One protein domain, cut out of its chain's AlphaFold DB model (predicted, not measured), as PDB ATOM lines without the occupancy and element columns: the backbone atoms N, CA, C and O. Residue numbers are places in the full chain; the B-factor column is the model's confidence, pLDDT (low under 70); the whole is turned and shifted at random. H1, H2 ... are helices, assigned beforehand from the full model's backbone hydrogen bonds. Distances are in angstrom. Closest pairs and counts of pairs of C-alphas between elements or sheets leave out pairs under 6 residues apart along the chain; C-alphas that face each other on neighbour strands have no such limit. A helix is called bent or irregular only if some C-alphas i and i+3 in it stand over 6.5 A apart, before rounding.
ATOM      1  N   TRP A  58     184.223 188.535  97.509       53.59
ATOM      2  CA  TRP A  58     184.809 188.862  98.822       53.59
ATOM      3  C   TRP A  58     184.396 190.255  99.331       53.59
ATOM      4  O   TRP A  58     184.051 190.405 100.500       53.59
ATOM      5  N   TYR A  59     184.297 191.246  98.436       59.75
ATOM      6  CA  TYR A  59     183.876 192.600  98.805       59.75
ATOM      7  C   TYR A  59     182.420 192.687  99.291       59.75
ATOM      8  O   TYR A  59     182.150 193.478 100.185       59.75
ATOM      9  N   GLU A  60     181.481 191.889  98.760       63.38
ATOM     10  CA  GLU A  60     180.077 191.920  99.212       63.38
ATOM     11  C   GLU A  60     179.959 191.380 100.626       63.38
ATOM     12  O   GLU A  60     179.223 191.941 101.428       63.38
ATOM     13  N   LYS A  61     180.744 190.347 100.953       61.28
ATOM     14  CA  LYS A  61     180.811 189.793 102.305       61.28
ATOM     15  C   LYS A  61     181.387 190.803 103.303       61.28
ATOM     16  O   LYS A  61     180.809 190.996 104.369       61.28
ATOM     17  N   VAL A  62     182.474 191.495 102.941       62.03
ATOM     18  CA  VAL A  62     183.080 192.554 103.774       62.03
ATOM     19  C   VAL A  62     182.120 193.728 103.964       62.03
ATOM     20  O   VAL A  62     181.985 194.236 105.075       62.03
ATOM     21  N   LEU A  63     181.413 194.136 102.908       63.94
ATOM     22  CA  LEU A  63     180.444 195.230 102.975       63.94
ATOM     23  C   LEU A  63     179.255 194.869 103.874       63.94
ATOM     24  O   LEU A  63     178.772 195.716 104.617       63.94
ATOM     25  N   LEU A  64     178.832 193.602 103.859       66.06
ATOM     26  CA  LEU A  64     177.786 193.074 104.737       66.06
ATOM     27  C   LEU A  64     178.228 193.076 106.208       66.06
ATOM     28  O   LEU A  64     177.464 193.513 107.063       66.06
ATOM     29  N   VAL A  65     179.473 192.677 106.496       63.78
ATOM     30  CA  VAL A  65     180.056 192.714 107.853       63.78
ATOM     31  C   VAL A  65     180.226 194.150 108.350       63.78
ATOM     32  O   VAL A  65     179.864 194.448 109.483       63.78
ATOM     33  N   MET A  66     180.714 195.063 107.507       62.12
ATOM     34  CA  MET A  66     180.833 196.483 107.859       62.12
ATOM     35  C   MET A  66     179.466 197.106 108.139       62.12
ATOM     36  O   MET A  66     179.297 197.815 109.127       62.12
ATOM     37  N   ASN A  67     178.470 196.804 107.308       67.19
ATOM     38  CA  ASN A  67     177.120 197.305 107.522       67.19
ATOM     39  C   ASN A  67     176.477 196.673 108.772       67.19
ATOM     40  O   ASN A  67     175.750 197.355 109.478       67.19
ATOM     41  N   PHE A  68     176.798 195.417 109.103       63.16
ATOM     42  CA  PHE A  68     176.376 194.766 110.349       63.16
ATOM     43  C   PHE A  68     177.017 195.397 111.594       63.16
ATOM     44  O   PHE A  68     176.324 195.659 112.573       63.16
ATOM     45  N   LEU A  69     178.324 195.672 111.550       63.03
ATOM     46  CA  LEU A  69     179.083 196.200 112.685       63.03
ATOM     47  C   LEU A  69     178.712 197.654 113.012       63.03
ATOM     48  O   LEU A  69     178.605 198.014 114.181       63.03
ATOM     49  N   PHE A  70     178.506 198.484 111.984       64.19
ATOM     50  CA  PHE A  70     178.214 199.911 112.149       64.19
ATOM     51  C   PHE A  70     176.716 200.247 112.066       64.19
ATOM     52  O   PHE A  70     176.303 201.283 112.586       64.19
ATOM     53  N   TRP A  71     175.889 199.403 111.434       59.00
ATOM     54  CA  TRP A  71     174.478 199.701 111.147       59.00
ATOM     55  C   TRP A  71     173.542 198.477 111.264       59.00
ATOM     56  O   TRP A  71     172.881 198.086 110.294       59.00
ATOM     57  N   PRO A  72     173.382 197.892 112.467       54.06
ATOM     58  CA  PRO A  72     172.579 196.677 112.655       54.06
ATOM     59  C   PRO A  72     171.097 196.855 112.270       54.06
ATOM     60  O   PRO A  72     170.429 195.909 111.863       54.06
ATOM     61  N   TRP A  73     170.586 198.086 112.332       58.16
ATOM     62  CA  TRP A  73     169.181 198.445 112.106       58.16
ATOM     63  C   TRP A  73     168.737 198.425 110.634       58.16
ATOM     64  O   TRP A  73     167.543 198.490 110.360       58.16
ATOM     65  N   ASN A  74     169.672 198.376 109.675       55.28
ATOM     66  CA  ASN A  74     169.367 198.537 108.243       55.28
ATOM     67  C   ASN A  74     169.384 197.211 107.453       55.28
ATOM     68  O   ASN A  74     169.360 197.215 106.221       55.28
ATOM     69  N   ILE A  75     169.453 196.073 108.152       56.94
ATOM     70  CA  ILE A  75     169.635 194.731 107.563       56.94
ATOM     71  C   ILE A  75     168.304 194.127 107.069       56.94
ATOM     72  O   ILE A  75     168.283 193.240 106.218       56.94
ATOM     73  N   ASP A  76     167.179 194.664 107.530       50.00
ATOM     74  CA  ASP A  76     165.918 193.925 107.649       50.00
ATOM     75  C   ASP A  76     165.067 193.808 106.364       50.00
ATOM     76  O   ASP A  76     163.981 193.242 106.386       50.00
ATOM     77  N   LYS A  77     165.493 194.353 105.213       48.28
ATOM     78  CA  LYS A  77     164.578 194.471 104.048       48.28
ATOM     79  C   LYS A  77     164.987 193.823 102.733       48.28
ATOM     80  O   LYS A  77     164.155 193.777 101.831       48.28
ATOM     81  N   LYS A  78     166.218 193.328 102.575       44.59
ATOM     82  CA  LYS A  78     166.682 192.829 101.259       44.59
ATOM     83  C   LYS A  78     167.220 191.400 101.252       44.59
ATOM     84  O   LYS A  78     167.406 190.834 100.178       44.59
ATOM     85  N   TYR A  79     167.438 190.814 102.420       50.22
ATOM     86  CA  TYR A  79     167.995 189.478 102.554       50.22
ATOM     87  C   TYR A  79     166.946 188.628 103.258       50.22
ATOM     88  O   TYR A  79     166.653 188.855 104.422       50.22
ATOM     89  N   ASN A  80     166.318 187.705 102.531       41.81
ATOM     90  CA  ASN A  80     165.512 186.659 103.147       41.81
ATOM     91  C   ASN A  80     166.511 185.794 103.923       41.81
ATOM     92  O   ASN A  80     167.327 185.108 103.309       41.81
ATOM     93  N   VAL A  81     166.602 186.002 105.237       46.09
ATOM     94  CA  VAL A  81     167.790 185.621 106.002       46.09
ATOM     95  C   VAL A  81     167.824 184.109 106.218       46.09
ATOM     96  O   VAL A  81     167.266 183.583 107.174       46.09
ATOM     97  N   ASN A  82     168.476 183.407 105.295       46.53
ATOM     98  CA  ASN A  82     168.839 182.005 105.440       46.53
ATOM     99  C   ASN A  82     169.978 181.892 106.478       46.53
ATOM    100  O   ASN A  82     170.899 182.719 106.479       46.53
ATOM    101  N   SER A  83     169.938 180.893 107.367       49.50
ATOM    102  CA  SER A  83     170.892 180.709 108.483       49.50
ATOM    103  C   SER A  83     172.359 180.679 108.026       49.50
ATOM    104  O   SER A  83     173.248 181.146 108.734       49.50
ATOM    105  N   GLN A  84     172.592 180.267 106.780       52.12
ATOM    106  CA  GLN A  84     173.893 180.236 106.111       52.12
ATOM    107  C   GLN A  84     174.563 181.622 105.957       52.12
ATOM    108  O   GLN A  84     175.794 181.714 105.882       52.12
ATOM    109  N   MET A  85     173.790 182.719 105.922       50.97
ATOM    110  CA  MET A  85     174.347 184.080 105.899       50.97
ATOM    111  C   MET A  85     174.869 184.515 107.269       50.97
ATOM    112  O   MET A  85     175.940 185.119 107.330       50.97
ATOM    113  N   TYR A  86     174.167 184.176 108.355       53.62
ATOM    114  CA  TYR A  86     174.667 184.416 109.712       53.62
ATOM    115  C   TYR A  86     175.934 183.612 109.980       53.62
ATOM    116  O   TYR A  86     176.906 184.172 110.483       53.62
ATOM    117  N   ASP A  87     175.956 182.351 109.548       57.22
ATOM    118  CA  ASP A  87     177.138 181.498 109.656       57.22
ATOM    119  C   ASP A  87     178.328 182.118 108.914       57.22
ATOM    120  O   ASP A  87     179.417 182.245 109.467       57.22
ATOM    121  N   SER A  88     178.104 182.616 107.695       60.06
ATOM    122  CA  SER A  88     179.141 183.284 106.901       60.06
ATOM    123  C   SER A  88     179.649 184.581 107.543       60.06
ATOM    124  O   SER A  88     180.851 184.838 107.526       60.06
ATOM    125  N   VAL A  89     178.763 185.413 108.103       65.56
ATOM    126  CA  VAL A  89     179.146 186.674 108.767       65.56
ATOM    127  C   VAL A  89     179.938 186.389 110.039       65.56
ATOM    128  O   VAL A  89     180.973 187.010 110.271       65.56
ATOM    129  N   LEU A  90     179.505 185.413 110.832       65.94
ATOM    130  CA  LEU A  90     180.156 185.039 112.081       65.94
ATOM    131  C   LEU A  90     181.549 184.432 111.840       65.94
ATOM    132  O   LEU A  90     182.509 184.805 112.519       65.94
ATOM    133  N   VAL A  91     181.700 183.575 110.825       68.81
ATOM    134  CA  VAL A  91     183.008 183.045 110.388       68.81
ATOM    135  C   VAL A  91     183.958 184.184 110.008       68.81
ATOM    136  O   VAL A  91     185.117 184.200 110.415       68.81
ATOM    137  N   ILE A  92     183.467 185.183 109.273       68.19
ATOM    138  CA  ILE A  92     184.296 186.318 108.855       68.19
ATOM    139  C   ILE A  92     184.710 187.168 110.054       68.19
ATOM    140  O   ILE A  92     185.882 187.517 110.170       68.19
ATOM    141  N   VAL A  93     183.783 187.472 110.965       71.62
ATOM    142  CA  VAL A  93     184.086 188.258 112.170       71.62
ATOM    143  C   VAL A  93     185.114 187.535 113.043       71.62
ATOM    144  O   VAL A  93     186.080 188.148 113.496       71.62
ATOM    145  N   THR A  94     184.953 186.227 113.244       73.75
ATOM    146  CA  THR A  94     185.881 185.427 114.060       73.75
ATOM    147  C   THR A  94     187.256 185.312 113.410       73.75
ATOM    148  O   THR A  94     188.263 185.532 114.083       73.75
ATOM    149  N   SER A  95     187.319 185.064 112.098       71.62
ATOM    150  CA  SER A  95     188.566 185.065 111.325       71.62
ATOM    151  C   SER A  95     189.276 186.421 111.402       71.62
ATOM    152  O   SER A  95     190.467 186.469 111.715       71.62
ATOM    153  N   MET A  96     188.550 187.531 111.221       75.50
ATOM    154  CA  MET A  96     189.105 188.882 111.362       75.50
ATOM    155  C   MET A  96     189.661 189.129 112.768       75.50
ATOM    156  O   MET A  96     190.756 189.675 112.897       75.50
ATOM    157  N   MET A  97     188.956 188.701 113.820       80.94
ATOM    158  CA  MET A  97     189.441 188.824 115.198       80.94
ATOM    159  C   MET A  97     190.711 188.003 115.448       80.94
ATOM    160  O   MET A  97     191.671 188.528 116.007       80.94
ATOM    161  N   LEU A  98     190.754 186.746 114.998       82.81
ATOM    162  CA  LEU A  98     191.931 185.873 115.111       82.81
ATOM    163  C   LEU A  98     193.142 186.447 114.366       82.81
ATOM    164  O   LEU A  98     194.251 186.453 114.902       82.81
ATOM    165  N   LEU A  99     192.927 186.967 113.154       81.75
ATOM    166  CA  LEU A  99     193.963 187.624 112.359       81.75
ATOM    167  C   LEU A  99     194.469 188.903 113.029       81.75
ATOM    168  O   LEU A  99     195.679 189.125 113.060       81.75
ATOM    169  N   ALA A 100     193.573 189.723 113.582       81.62
ATOM    170  CA  ALA A 100     193.944 190.951 114.278       81.62
ATOM    171  C   ALA A 100     194.747 190.654 115.552       81.62
ATOM    172  O   ALA A 100     195.846 191.183 115.715       81.62
ATOM    173  N   ILE A 101     194.247 189.768 116.422       86.06
ATOM    174  CA  ILE A 101     194.917 189.390 117.676       86.06
ATOM    175  C   ILE A 101     196.263 188.725 117.377       86.06
ATOM    176  O   ILE A 101     197.290 189.144 117.911       86.06
ATOM    177  N   GLY A 102     196.280 187.731 116.484       85.25
ATOM    178  CA  GLY A 102     197.505 187.043 116.086       85.25
ATOM    179  C   GLY A 102     198.520 187.985 115.440       85.25
ATOM    180  O   GLY A 102     199.705 187.926 115.763       85.25
ATOM    181  N   GLY A 103     198.055 188.902 114.586       83.69
ATOM    182  CA  GLY A 103     198.887 189.901 113.920       83.69
ATOM    183  C   GLY A 103     199.519 190.897 114.890       83.69
ATOM    184  O   GLY A 103     200.726 191.123 114.825       83.69
ATOM    185  N   ILE A 104     198.742 191.444 115.832       86.56
ATOM    186  CA  ILE A 104     199.258 192.335 116.885       86.56
ATOM    187  C   ILE A 104     200.316 191.605 117.715       86.56
ATOM    188  O   ILE A 104     201.405 192.133 117.940       86.56
ATOM    189  N   MET A 105     200.027 190.370 118.125       88.19
ATOM    190  CA  MET A 105     200.936 189.573 118.944       88.19
ATOM    191  C   MET A 105     202.246 189.249 118.209       88.19
ATOM    192  O   MET A 105     203.328 189.316 118.795       88.19
ATOM    193  N   TRP A 106     202.161 188.990 116.903       90.62
ATOM    194  CA  TRP A 106     203.316 188.771 116.037       90.62
ATOM    195  C   TRP A 106     204.178 190.035 115.876       90.62
ATOM    196  O   TRP A 106     205.402 189.961 115.998       90.62
ATOM    197  N   ILE A 107     203.557 191.206 115.686       88.31
ATOM    198  CA  ILE A 107     204.261 192.500 115.610       88.31
ATOM    199  C   ILE A 107     204.981 192.810 116.928       88.31
ATOM    200  O   ILE A 107     206.136 193.237 116.905       88.31
ATOM    201  N   ILE A 108     204.341 192.556 118.075       87.38
ATOM    202  CA  ILE A 108     204.964 192.721 119.399       87.38
ATOM    203  C   ILE A 108     206.187 191.805 119.536       87.38
ATOM    204  O   ILE A 108     207.243 192.261 119.975       87.38
ATOM    205  N   GLY A 109     206.080 190.542 119.110       86.88
ATOM    206  CA  GLY A 109     207.207 189.606 119.103       86.88
ATOM    207  C   GLY A 109     208.379 190.087 118.235       86.88
ATOM    208  O   GLY A 109     209.534 190.032 118.663       86.88
ATOM    209  N   LEU A 110     208.105 190.638 117.048       88.75
ATOM    210  CA  LEU A 110     209.140 191.220 116.183       88.75
ATOM    211  C   LEU A 110     209.800 192.460 116.800       88.75
ATOM    212  O   LEU A 110     211.028 192.565 116.800       88.75
ATOM    213  N   GLY A 111     209.008 193.375 117.364       88.44
ATOM    214  CA  GLY A 111     209.528 194.555 118.059       88.44
ATOM    215  C   GLY A 111     210.404 194.177 119.257       88.44
ATOM    216  O   GLY A 111     211.508 194.702 119.416       88.44
ATOM    217  N   GLY A 112     209.958 193.197 120.048       86.25
ATOM    218  CA  GLY A 112     210.726 192.635 121.159       86.25
ATOM    219  C   GLY A 112     212.040 191.999 120.705       86.25
ATOM    220  O   GLY A 112     213.073 192.201 121.342       86.25
ATOM    221  N   SER A 113     212.031 191.300 119.564       85.19
ATOM    222  CA  SER A 113     213.235 190.696 118.973       85.19
ATOM    223  C   SER A 113     214.287 191.754 118.637       85.19
ATOM    224  O   SER A 113     215.458 191.601 118.987       85.19
ATOM    225  N   PHE A 114     213.875 192.859 118.010       88.00
ATOM    226  CA  PHE A 114     214.783 193.954 117.665       88.00
ATOM    227  C   PHE A 114     215.383 194.617 118.916       88.00
ATOM    228  O   PHE A 114     216.590 194.858 118.985       88.00
ATOM    229  N   TRP A 115     214.557 194.843 119.942       86.19
ATOM    230  CA  TRP A 115     214.999 195.404 121.219       86.19
ATOM    231  C   TRP A 115     215.994 194.496 121.955       86.19
ATOM    232  O   TRP A 115     216.997 194.969 122.497       86.19
ATOM    233  N   ALA A 116     215.751 193.183 121.946       84.75
ATOM    234  CA  ALA A 116     216.650 192.194 122.534       84.75
ATOM    235  C   ALA A 116     218.026 192.197 121.846       84.75
ATOM    236  O   ALA A 116     219.053 192.219 122.527       84.75
ATOM    237  N   ILE A 117     218.055 192.256 120.509       84.69
ATOM    238  CA  ILE A 117     219.298 192.345 119.727       84.69
ATOM    239  C   ILE A 117     220.067 193.627 120.074       84.69
ATOM    240  O   ILE A 117     221.270 193.571 120.334       84.69
ATOM    241  N   TYR A 118     219.376 194.769 120.153       85.81
ATOM    242  CA  TYR A 118     219.988 196.040 120.547       85.81
ATOM    243  C   TYR A 118     220.621 195.969 121.948       85.81
ATOM    244  O   TYR A 118     221.782 196.346 122.128       85.81
ATOM    245  N   LYS A 119     219.909 195.403 122.936       82.00
ATOM    246  CA  LYS A 119     220.441 195.209 124.298       82.00
ATOM    247  C   LYS A 119     221.687 194.316 124.327       82.00
ATOM    248  O   LYS A 119     222.615 194.611 125.082       82.00
ATOM    249  N   ILE A 120     221.738 193.247 123.530       83.31
ATOM    250  CA  ILE A 120     222.913 192.360 123.475       83.31
ATOM    251  C   ILE A 120     224.132 193.115 122.934       83.31
ATOM    252  O   ILE A 120     225.201 193.055 123.542       83.31
ATOM    253  N   ILE A 121     223.966 193.833 121.819       81.81
ATOM    254  CA  ILE A 121     225.067 194.511 121.120       81.81
ATOM    255  C   ILE A 121     225.608 195.685 121.944       81.81
ATOM    256  O   ILE A 121     226.822 195.830 122.077       81.81
ATOM    257  N   THR A 122     224.727 196.514 122.510       81.44
ATOM    258  CA  THR A 122     225.130 197.762 123.178       81.44
ATOM    259  C   THR A 122     225.420 197.581 124.668       81.44
ATOM    260  O   THR A 122     226.362 198.183 125.175       81.44
ATOM    261  N   LEU A 123     224.641 196.760 125.384       72.75
ATOM    262  CA  LEU A 123     224.691 196.680 126.853       72.75
ATOM    263  C   LEU A 123     225.335 195.389 127.386       72.75
ATOM    264  O   LEU A 123     225.575 195.299 128.587       72.75
ATOM    265  N   LYS A 124     225.611 194.382 126.537       74.81
ATOM    266  CA  LYS A 124     226.159 193.060 126.929       74.81
ATOM    267  C   LYS A 124     225.388 192.362 128.069       74.81
ATOM    268  O   LYS A 124     225.924 191.501 128.765       74.81
ATOM    269  N   MET A 125     224.107 192.691 128.246       68.25
ATOM    270  CA  MET A 125     223.230 192.167 129.304       68.25
ATOM    271  C   MET A 125     222.650 190.795 128.923       68.25
ATOM    272  O   MET A 125     221.450 190.642 128.719       68.25
ATOM    273  N   ILE A 126     223.510 189.782 128.793       71.50
ATOM    274  CA  ILE A 126     223.134 188.468 128.239       71.50
ATOM    275  C   ILE A 126     222.106 187.743 129.127       71.50
ATOM    276  O   ILE A 126     221.160 187.167 128.601       71.50
ATOM    277  N   LYS A 127     222.242 187.806 130.462       73.31
ATOM    278  CA  LYS A 127     221.344 187.098 131.399       73.31
ATOM    279  C   LYS A 127     219.882 187.550 131.301       73.31
ATOM    280  O   LYS A 127     219.012 186.703 131.174       73.31
ATOM    281  N   GLU A 128     219.615 188.856 131.304       70.50
ATOM    282  CA  GLU A 128     218.241 189.385 131.200       70.50
ATOM    283  C   GLU A 128     217.600 189.111 129.833       70.50
ATOM    284  O   GLU A 128     216.382 188.967 129.704       70.50
ATOM    285  N   VAL A 129     218.421 189.057 128.782       73.88
ATOM    286  CA  VAL A 129     217.921 188.864 127.424       73.88
ATOM    287  C   VAL A 129     217.488 187.414 127.191       73.88
ATOM    288  O   VAL A 129     216.526 187.204 126.460       73.88
ATOM    289  N   VAL A 130     218.110 186.428 127.846       75.69
ATOM    290  CA  VAL A 130     217.712 185.009 127.730       75.69
ATOM    291  C   VAL A 130     216.258 184.795 128.167       75.69
ATOM    292  O   VAL A 130     215.484 184.206 127.411       75.69
ATOM    293  N   ASP A 131     215.856 185.343 129.316       77.06
ATOM    294  CA  ASP A 131     214.473 185.223 129.806       77.06
ATOM    295  C   ASP A 131     213.486 185.950 128.878       77.06
ATOM    296  O   ASP A 131     212.405 185.449 128.559       77.06
ATOM    297  N   THR A 132     213.894 187.112 128.360       79.88
ATOM    298  CA  THR A 132     213.076 187.915 127.439       79.88
ATOM    299  C   THR A 132     212.897 187.223 126.079       79.88
ATOM    300  O   THR A 132     211.823 187.305 125.480       79.88
ATOM    301  N   ILE A 133     213.912 186.495 125.595       84.38
ATOM    302  CA  ILE A 133     213.849 185.716 124.348       84.38
ATOM    303  C   ILE A 133     212.785 184.622 124.443       84.38
ATOM    304  O   ILE A 133     212.037 184.431 123.484       84.38
ATOM    305  N   GLY A 134     212.669 183.938 125.587       83.12
ATOM    306  CA  GLY A 134     211.636 182.919 125.788       83.12
ATOM    307  C   GLY A 134     210.228 183.479 125.569       83.12
ATOM    308  O   GLY A 134     209.435 182.908 124.819       83.12
ATOM    309  N   ILE A 135     209.953 184.654 126.139       83.75
ATOM    310  CA  ILE A 135     208.676 185.361 125.966       83.75
ATOM    311  C   ILE A 135     208.477 185.753 124.497       83.75
ATOM    312  O   ILE A 135     207.428 185.478 123.920       83.75
ATOM    313  N   ILE A 136     209.491 186.333 123.854       86.81
ATOM    314  CA  ILE A 136     209.436 186.739 122.441       86.81
ATOM    315  C   ILE A 136     209.076 185.557 121.527       86.81
ATOM    316  O   ILE A 136     208.199 185.685 120.670       86.81
ATOM    317  N   VAL A 137     209.706 184.396 121.730       87.38
ATOM    318  CA  VAL A 137     209.447 183.180 120.944       87.38
ATOM    319  C   VAL A 137     208.010 182.691 121.137       87.38
ATOM    320  O   VAL A 137     207.355 182.325 120.160       87.38
ATOM    321  N   ILE A 138     207.481 182.737 122.362       87.25
ATOM    322  CA  ILE A 138     206.080 182.381 122.642       87.25
ATOM    323  C   ILE A 138     205.124 183.321 121.893       87.25
ATOM    324  O   ILE A 138     204.207 182.857 121.217       87.25
ATOM    325  N   PHE A 139     205.359 184.635 121.942       83.50
ATOM    326  CA  PHE A 139     204.528 185.619 121.238       83.50
ATOM    327  C   PHE A 139     204.563 185.436 119.712       83.50
ATOM    328  O   PHE A 139     203.521 185.494 119.058       83.50
ATOM    329  N   LEU A 140     205.738 185.154 119.139       86.88
ATOM    330  CA  LEU A 140     205.910 184.887 117.705       86.88
ATOM    331  C   LEU A 140     205.229 183.590 117.259       86.88
ATOM    332  O   LEU A 140     204.550 183.576 116.229       86.88
ATOM    333  N   THR A 141     205.403 182.507 118.020       84.19
ATOM    334  CA  THR A 141     204.820 181.195 117.701       84.19
ATOM    335  C   THR A 141     203.303 181.233 117.815       84.19
ATOM    336  O   THR A 141     202.621 180.943 116.834       84.19
ATOM    337  N   LEU A 142     202.767 181.698 118.947       84.94
ATOM    338  CA  LEU A 142     201.325 181.827 119.138       84.94
ATOM    339  C   LEU A 142     200.708 182.834 118.154       84.94
ATOM    340  O   LEU A 142     199.657 182.554 117.582       84.94
ATOM    341  N   GLY A 143     201.365 183.972 117.898       83.81
ATOM    342  CA  GLY A 143     200.889 184.968 116.931       83.81
ATOM    343  C   GLY A 143     200.762 184.379 115.527       83.81
ATOM    344  O   GLY A 143     199.728 184.525 114.874       83.81
ATOM    345  N   SER A 144     201.769 183.613 115.102       83.31
ATOM    346  CA  SER A 144     201.753 182.902 113.818       83.31
ATOM    347  C   SER A 144     200.654 181.838 113.763       83.31
ATOM    348  O   SER A 144     199.939 181.752 112.763       83.31
ATOM    349  N   SER A 145     200.474 181.062 114.838       83.31
ATOM    350  CA  SER A 145     199.413 180.056 114.946       83.31
ATOM    351  C   SER A 145     198.018 180.675 114.848       83.31
ATOM    352  O   SER A 145     197.182 180.146 114.119       83.31
ATOM    353  N   PHE A 146     197.768 181.811 115.504       82.62
ATOM    354  CA  PHE A 146     196.480 182.512 115.424       82.62
ATOM    355  C   PHE A 146     196.210 183.098 114.037       82.62
ATOM    356  O   PHE A 146     195.092 182.981 113.535       82.62
ATOM    357  N   VAL A 147     197.227 183.662 113.377       82.88
ATOM    358  CA  VAL A 147     197.093 184.149 111.995       82.88
ATOM    359  C   VAL A 147     196.792 182.996 111.037       82.88
ATOM    360  O   VAL A 147     195.937 183.122 110.158       82.88
ATOM    361  N   LEU A 148     197.473 181.861 111.202       81.38
ATOM    362  CA  LEU A 148     197.249 180.678 110.377       81.38
ATOM    363  C   LEU A 148     195.854 180.093 110.618       81.38
ATOM    364  O   LEU A 148     195.147 179.807 109.654       81.38
ATOM    365  N   ALA A 149     195.434 179.995 111.881       77.06
ATOM    366  CA  ALA A 149     194.091 179.573 112.251       77.06
ATOM    367  C   ALA A 149     193.041 180.488 111.609       77.06
ATOM    368  O   ALA A 149     192.151 179.991 110.930       77.06
ATOM    369  N   GLY A 150     193.186 181.814 111.719       71.69
ATOM    370  CA  GLY A 150     192.280 182.781 111.089       71.69
ATOM    371  C   GLY A 150     192.156 182.598 109.571       71.69
ATOM    372  O   GLY A 150     191.046 182.635 109.038       71.69
ATOM    373  N   LYS A 151     193.267 182.313 108.875       72.12
ATOM    374  CA  LYS A 151     193.258 181.996 107.432       72.12
ATOM    375  C   LYS A 151     192.602 180.653 107.108       72.12
ATOM    376  O   LYS A 151     191.989 180.526 106.051       72.12
ATOM    377  N   SER A 152     192.750 179.651 107.971       70.69
ATOM    378  CA  SER A 152     192.063 178.363 107.818       70.69
ATOM    379  C   SER A 152     190.557 178.508 108.049       70.69
ATOM    380  O   SER A 152     189.779 177.974 107.264       70.69
ATOM    381  N   PHE A 153     190.139 179.330 109.018       67.06
ATOM    382  CA  PHE A 153     188.727 179.666 109.245       67.06
ATOM    383  C   PHE A 153     188.082 180.379 108.057       67.06
ATOM    384  O   PHE A 153     186.920 180.134 107.765       67.06
ATOM    385  N   GLU A 154     188.824 181.218 107.328       64.12
ATOM    386  CA  GLU A 154     188.308 181.850 106.103       64.12
ATOM    387  C   GLU A 154     188.019 180.821 104.986       64.12
ATOM    388  O   GLU A 154     187.210 181.082 104.092       64.12
ATOM    389  N   LYS A 155     188.668 179.647 105.026       64.19
ATOM    390  CA  LYS A 155     188.564 178.599 103.999       64.19
ATOM    391  C   LYS A 155     187.579 177.477 104.339       64.19
ATOM    392  O   LYS A 155     187.128 176.801 103.416       64.19
ATOM    393  N   GLU A 156     187.246 177.261 105.609       57.50
ATOM    394  CA  GLU A 156     186.334 176.192 106.031       57.50
ATOM    395  C   GLU A 156     184.860 176.638 105.946       57.50
ATOM    396  O   GLU A 156     184.462 177.658 106.500       57.50
ATOM    397  N   MET A 157     184.041 175.866 105.217       52.72
ATOM    398  CA  MET A 157     182.617 176.137 104.939       52.72
ATOM    399  C   MET A 157     181.645 175.208 105.698       52.72
ATOM    400  O   MET A 157     180.449 175.227 105.418       52.72
ATOM    401  N   GLU A 158     182.106 174.397 106.659       51.03
ATOM    402  CA  GLU A 158     181.205 173.564 107.477       51.03
ATOM    403  C   GLU A 158     180.738 174.310 108.738       51.03
ATOM    404  O   GLU A 158     181.385 174.316 109.786       51.03
ATOM    405  N   SER A 159     179.571 174.942 108.609       55.84
ATOM    406  CA  SER A 159     178.940 175.851 109.578       55.84
ATOM    407  C   SER A 159     178.829 175.314 111.025       55.84
ATOM    408  O   SER A 159     179.089 176.049 111.981       55.84
ATOM    409  N   SER A 160     178.519 174.028 111.228       59.06
ATOM    410  CA  SER A 160     178.130 173.515 112.554       59.06
ATOM    411  C   SER A 160     179.282 173.415 113.564       59.06
ATOM    412  O   SER A 160     179.115 173.757 114.737       59.06
ATOM    413  N   LYS A 161     180.472 172.988 113.130       58.16
ATOM    414  CA  LYS A 161     181.663 172.906 113.998       58.16
ATOM    415  C   LYS A 161     182.298 174.276 114.219       58.16
ATOM    416  O   LYS A 161     182.794 174.551 115.313       58.16
ATOM    417  N   ILE A 162     182.224 175.153 113.215       61.59
ATOM    418  CA  ILE A 162     182.733 176.522 113.322       61.59
ATOM    419  C   ILE A 162     181.914 177.316 114.348       61.59
ATOM    420  O   ILE A 162     182.494 178.089 115.110       61.59
ATOM    421  N   TYR A 163     180.600 177.084 114.455       62.19
ATOM    422  CA  TYR A 163     179.751 177.765 115.440       62.19
ATOM    423  C   TYR A 163     180.121 177.421 116.893       62.19
ATOM    424  O   TYR A 163     180.306 178.310 117.722       62.19
ATOM    425  N   ALA A 164     180.309 176.136 117.202       65.06
ATOM    426  CA  ALA A 164     180.718 175.718 118.545       65.06
ATOM    427  C   ALA A 164     182.100 176.283 118.928       65.06
ATOM    428  O   ALA A 164     182.324 176.723 120.060       65.06
ATOM    429  N   TYR A 165     183.024 176.317 117.966       65.12
ATOM    430  CA  TYR A 165     184.380 176.803 118.190       65.12
ATOM    431  C   TYR A 165     184.453 178.332 118.317       65.12
ATOM    432  O   TYR A 165     185.093 178.855 119.227       65.12
ATOM    433  N   SER A 166     183.747 179.064 117.459       70.75
ATOM    434  CA  SER A 166     183.652 180.526 117.526       70.75
ATOM    435  C   SER A 166     182.965 181.013 118.799       70.75
ATOM    436  O   SER A 166     183.461 181.946 119.430       70.75
ATOM    437  N   ALA A 167     181.886 180.353 119.230       71.44
ATOM    438  CA  ALA A 167     181.252 180.624 120.518       71.44
ATOM    439  C   ALA A 167     182.243 180.431 121.679       71.44
ATOM    440  O   ALA A 167     182.311 181.265 122.581       71.44
ATOM    441  N   SER A 168     183.072 179.384 121.613       70.56
ATOM    442  CA  SER A 168     184.125 179.128 122.605       70.56
ATOM    443  C   SER A 168     185.207 180.216 122.599       70.56
ATOM    444  O   SER A 168     185.637 180.658 123.664       70.56
ATOM    445  N   ILE A 169     185.612 180.709 121.424       74.94
ATOM    446  CA  ILE A 169     186.553 181.836 121.301       74.94
ATOM    447  C   ILE A 169     185.962 183.114 121.898       74.94
ATOM    448  O   ILE A 169     186.631 183.782 122.685       74.94
ATOM    449  N   PHE A 170     184.717 183.457 121.566       79.56
ATOM    450  CA  PHE A 170     184.063 184.641 122.125       79.56
ATOM    451  C   PHE A 170     183.899 184.545 123.643       79.56
ATOM    452  O   PHE A 170     184.129 185.534 124.339       79.56
ATOM    453  N   ALA A 171     183.572 183.360 124.164       78.12
ATOM    454  CA  ALA A 171     183.515 183.115 125.601       78.12
ATOM    455  C   ALA A 171     184.888 183.302 126.266       78.12
ATOM    456  O   ALA A 171     184.979 183.958 127.303       78.12
ATOM    457  N   LEU A 172     185.966 182.801 125.652       75.19
ATOM    458  CA  LEU A 172     187.332 182.996 126.147       75.19
ATOM    459  C   LEU A 172     187.749 184.470 126.139       75.19
ATOM    460  O   LEU A 172     188.296 184.948 127.130       75.19
ATOM    461  N   ILE A 173     187.457 185.206 125.064       79.50
ATOM    462  CA  ILE A 173     187.744 186.647 124.976       79.50
ATOM    463  C   ILE A 173     186.947 187.413 126.038       79.50
ATOM    464  O   ILE A 173     187.512 188.239 126.752       79.50
ATOM    465  N   SER A 174     185.654 187.115 126.185       81.31
ATOM    466  CA  SER A 174     184.797 187.729 127.205       81.31
ATOM    467  C   SER A 174     185.315 187.453 128.621       81.31
ATOM    468  O   SER A 174     185.411 188.378 129.426       81.31
ATOM    469  N   CYS A 175     185.733 186.216 128.897       74.62
ATOM    470  CA  CYS A 175     186.338 185.827 130.167       74.62
ATOM    471  C   CYS A 175     187.660 186.570 130.425       74.62
ATOM    472  O   CYS A 175     187.859 187.122 131.506       74.62
ATOM    473  N   ALA A 176     188.538 186.674 129.424       75.75
ATOM    474  CA  ALA A 176     189.795 187.411 129.544       75.75
ATOM    475  C   ALA A 176     189.564 188.902 129.846       75.75
ATOM    476  O   ALA A 176     190.212 189.459 130.732       75.75
ATOM    477  N   ILE A 177     188.603 189.542 129.169       81.75
ATOM    478  CA  ILE A 177     188.221 190.939 129.436       81.75
ATOM    479  C   ILE A 177     187.660 191.083 130.857       81.75
ATOM    480  O   ILE A 177     188.000 192.043 131.550       81.75
ATOM    481  N   ALA A 178     186.846 190.133 131.325       83.19
ATOM    482  CA  ALA A 178     186.314 190.136 132.690       83.19
ATOM    483  C   ALA A 178     187.433 190.049 133.746       83.19
ATOM    484  O   ALA A 178     187.424 190.790 134.726       83.19
ATOM    485  N   ILE A 179     188.443 189.206 133.518       81.62
ATOM    486  CA  ILE A 179     189.605 189.094 134.409       81.62
ATOM    487  C   ILE A 179     190.405 190.403 134.415       81.62
ATOM    488  O   ILE A 179     190.701 190.943 135.478       81.62
ATOM    489  N   VAL A 180     190.720 190.954 133.240       80.31
ATOM    490  CA  VAL A 180     191.473 192.216 133.129       80.31
ATOM    491  C   VAL A 180     190.724 193.372 133.797       80.31
ATOM    492  O   VAL A 180     191.328 194.157 134.524       80.31
ATOM    493  N   THR A 181     189.407 193.462 133.607       83.62
ATOM    494  CA  THR A 181     188.579 194.498 134.249       83.62
ATOM    495  C   THR A 181     188.484 194.330 135.765       83.62
ATOM    496  O   THR A 181     188.421 195.340 136.462       83.62
ATOM    497  N   MET A 182     188.543 193.101 136.292       82.81
ATOM    498  CA  MET A 182     188.664 192.860 137.736       82.81
ATOM    499  C   MET A 182     190.009 193.309 138.316       82.81
ATOM    500  O   MET A 182     190.024 193.762 139.450       82.81
ATOM    501  N   PHE A 183     191.116 193.199 137.574       79.25
ATOM    502  CA  PHE A 183     192.444 193.624 138.048       79.25
ATOM    503  C   PHE A 183     192.714 195.129 137.904       79.25
ATOM    504  O   PHE A 183     193.601 195.656 138.571       79.25
ATOM    505  N   ILE A 184     191.996 195.815 137.011       80.12
ATOM    506  CA  ILE A 184     192.093 197.273 136.824       80.12
ATOM    507  C   ILE A 184     191.290 198.040 137.890       80.12
ATOM    508  O   ILE A 184     191.557 199.221 138.119       80.12
ATOM    509  N   ARG A 185     190.311 197.387 138.524       49.81
ATOM    510  CA  ARG A 185     189.490 197.945 139.603       49.81
ATOM    511  C   ARG A 185     190.085 197.632 140.972       49.81
ATOM    512  O   ARG A 185     189.963 198.519 141.845       49.81
TER     513      ARG A 185
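What this domain is: This is residues 58 to 185 of the 185 residues of an uncharacterized protein of Ruminococcus sp. OM08-7 (UniProt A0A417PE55). What shape do these atoms make? A long helical hairpin, H2 and H3 side by side, makes the long axis, and near the end where H2 begins, H1 crosses H2 about at right angles. H4 leaves that same end of the hairpin on a slant, packs on H2 with residues 159 to 166, and sticks out with residues 171 to 184. What is it built of, and how large is it? The printed part has 128 residues with four named helices, H1, H2, H3 and H4 in this order along the chain, and no named strand, and its class is all helix. The whole is loose, with a radius of gyration of the C-alphas of 19.6 A, and elongated, spanning 65 by 37 by 26 A.

Where its parts are: Where does the first helix lie? H1 is residues 58 to 70, 18.5 A from first to last C-alpha, and C-alpha 58 stands at (184.809, 188.862, 98.822). Which helices come next? H2 is residues 83 to 123 and measures 59.0 A from C-alpha 83 at (170.892, 180.709, 108.483) to C-alpha 123 at (224.691, 196.680, 126.853). H3 is residues 126 to 155, 43.4 A from first to last C-alpha. Where does the last helix end? H4 is residues 159 to 184, 37.1 A long from first to last C-alpha, and C-alpha 184 stands at (192.093, 197.273, 136.824). No helix is bent or irregular.

How they stand to each other: Which helix is the hub, and how does H1 stand to it? H2 is the hub, touching H1, H3 and H4. H1 touches it with residues 61 to 65 alone, on residues 89 to 93 of H2, about perpendicular at 89 degrees; the closest C-alphas are those of Val 65 and Val 89, 6.2 A apart. How do H2 and H3 run? They form a helical hairpin and touch with 60 pairs of C-alphas within 8 A, at a shallow tilt of 21 degrees, opposite ways; their closest C-alphas, those of Gly 102 and Gly 143, are 4.1 A apart. Where does H4 stand? Its residues 159 to 166 alone touch residues 84 to 94 of H2, at a steep tilt of 49 degrees, the same way, and the closest C-alphas are those of Asp 87 and Ser 159, 5.9 A apart. H3 and H4 are close but not clearly touching, with the C-alphas of Phe 153 and Ile 162 closest at 7.9 A and a tilt of 36 degrees, only just steep, opposite ways. H1 is apart from H3 and from H4. What do the backbone N and O atoms show? Every O i to N i+4 pair is within hydrogen-bond range in H1 and H2, against 23 of 26 in H3 and 21 of 22 in H4. The helix packing is mostly crossed, but only just: of three pairs of helices that touch, 1 is at a shallow tilt.

The domain as a whole: How far does it reach? The two C-alphas farthest apart are those of Lys 77 and Lys 124, at 65.7 A. Which links are long, and what stands free? The link from H1 to H2, 12 residues, is long, and the links from H2 to H3 and from H3 to H4 are tight; the printed part has no cut. Residues 76 to 82 stand free, and so do residues 171 to 185, of which 171 to 184 belong to H4. Where is the model's confidence low? The mean pLDDT of the printed part is 72.0, and 50 residues are under 70: residues 58 to 92, residue 125, residues 153 to 165 and residue 185, the chain's last.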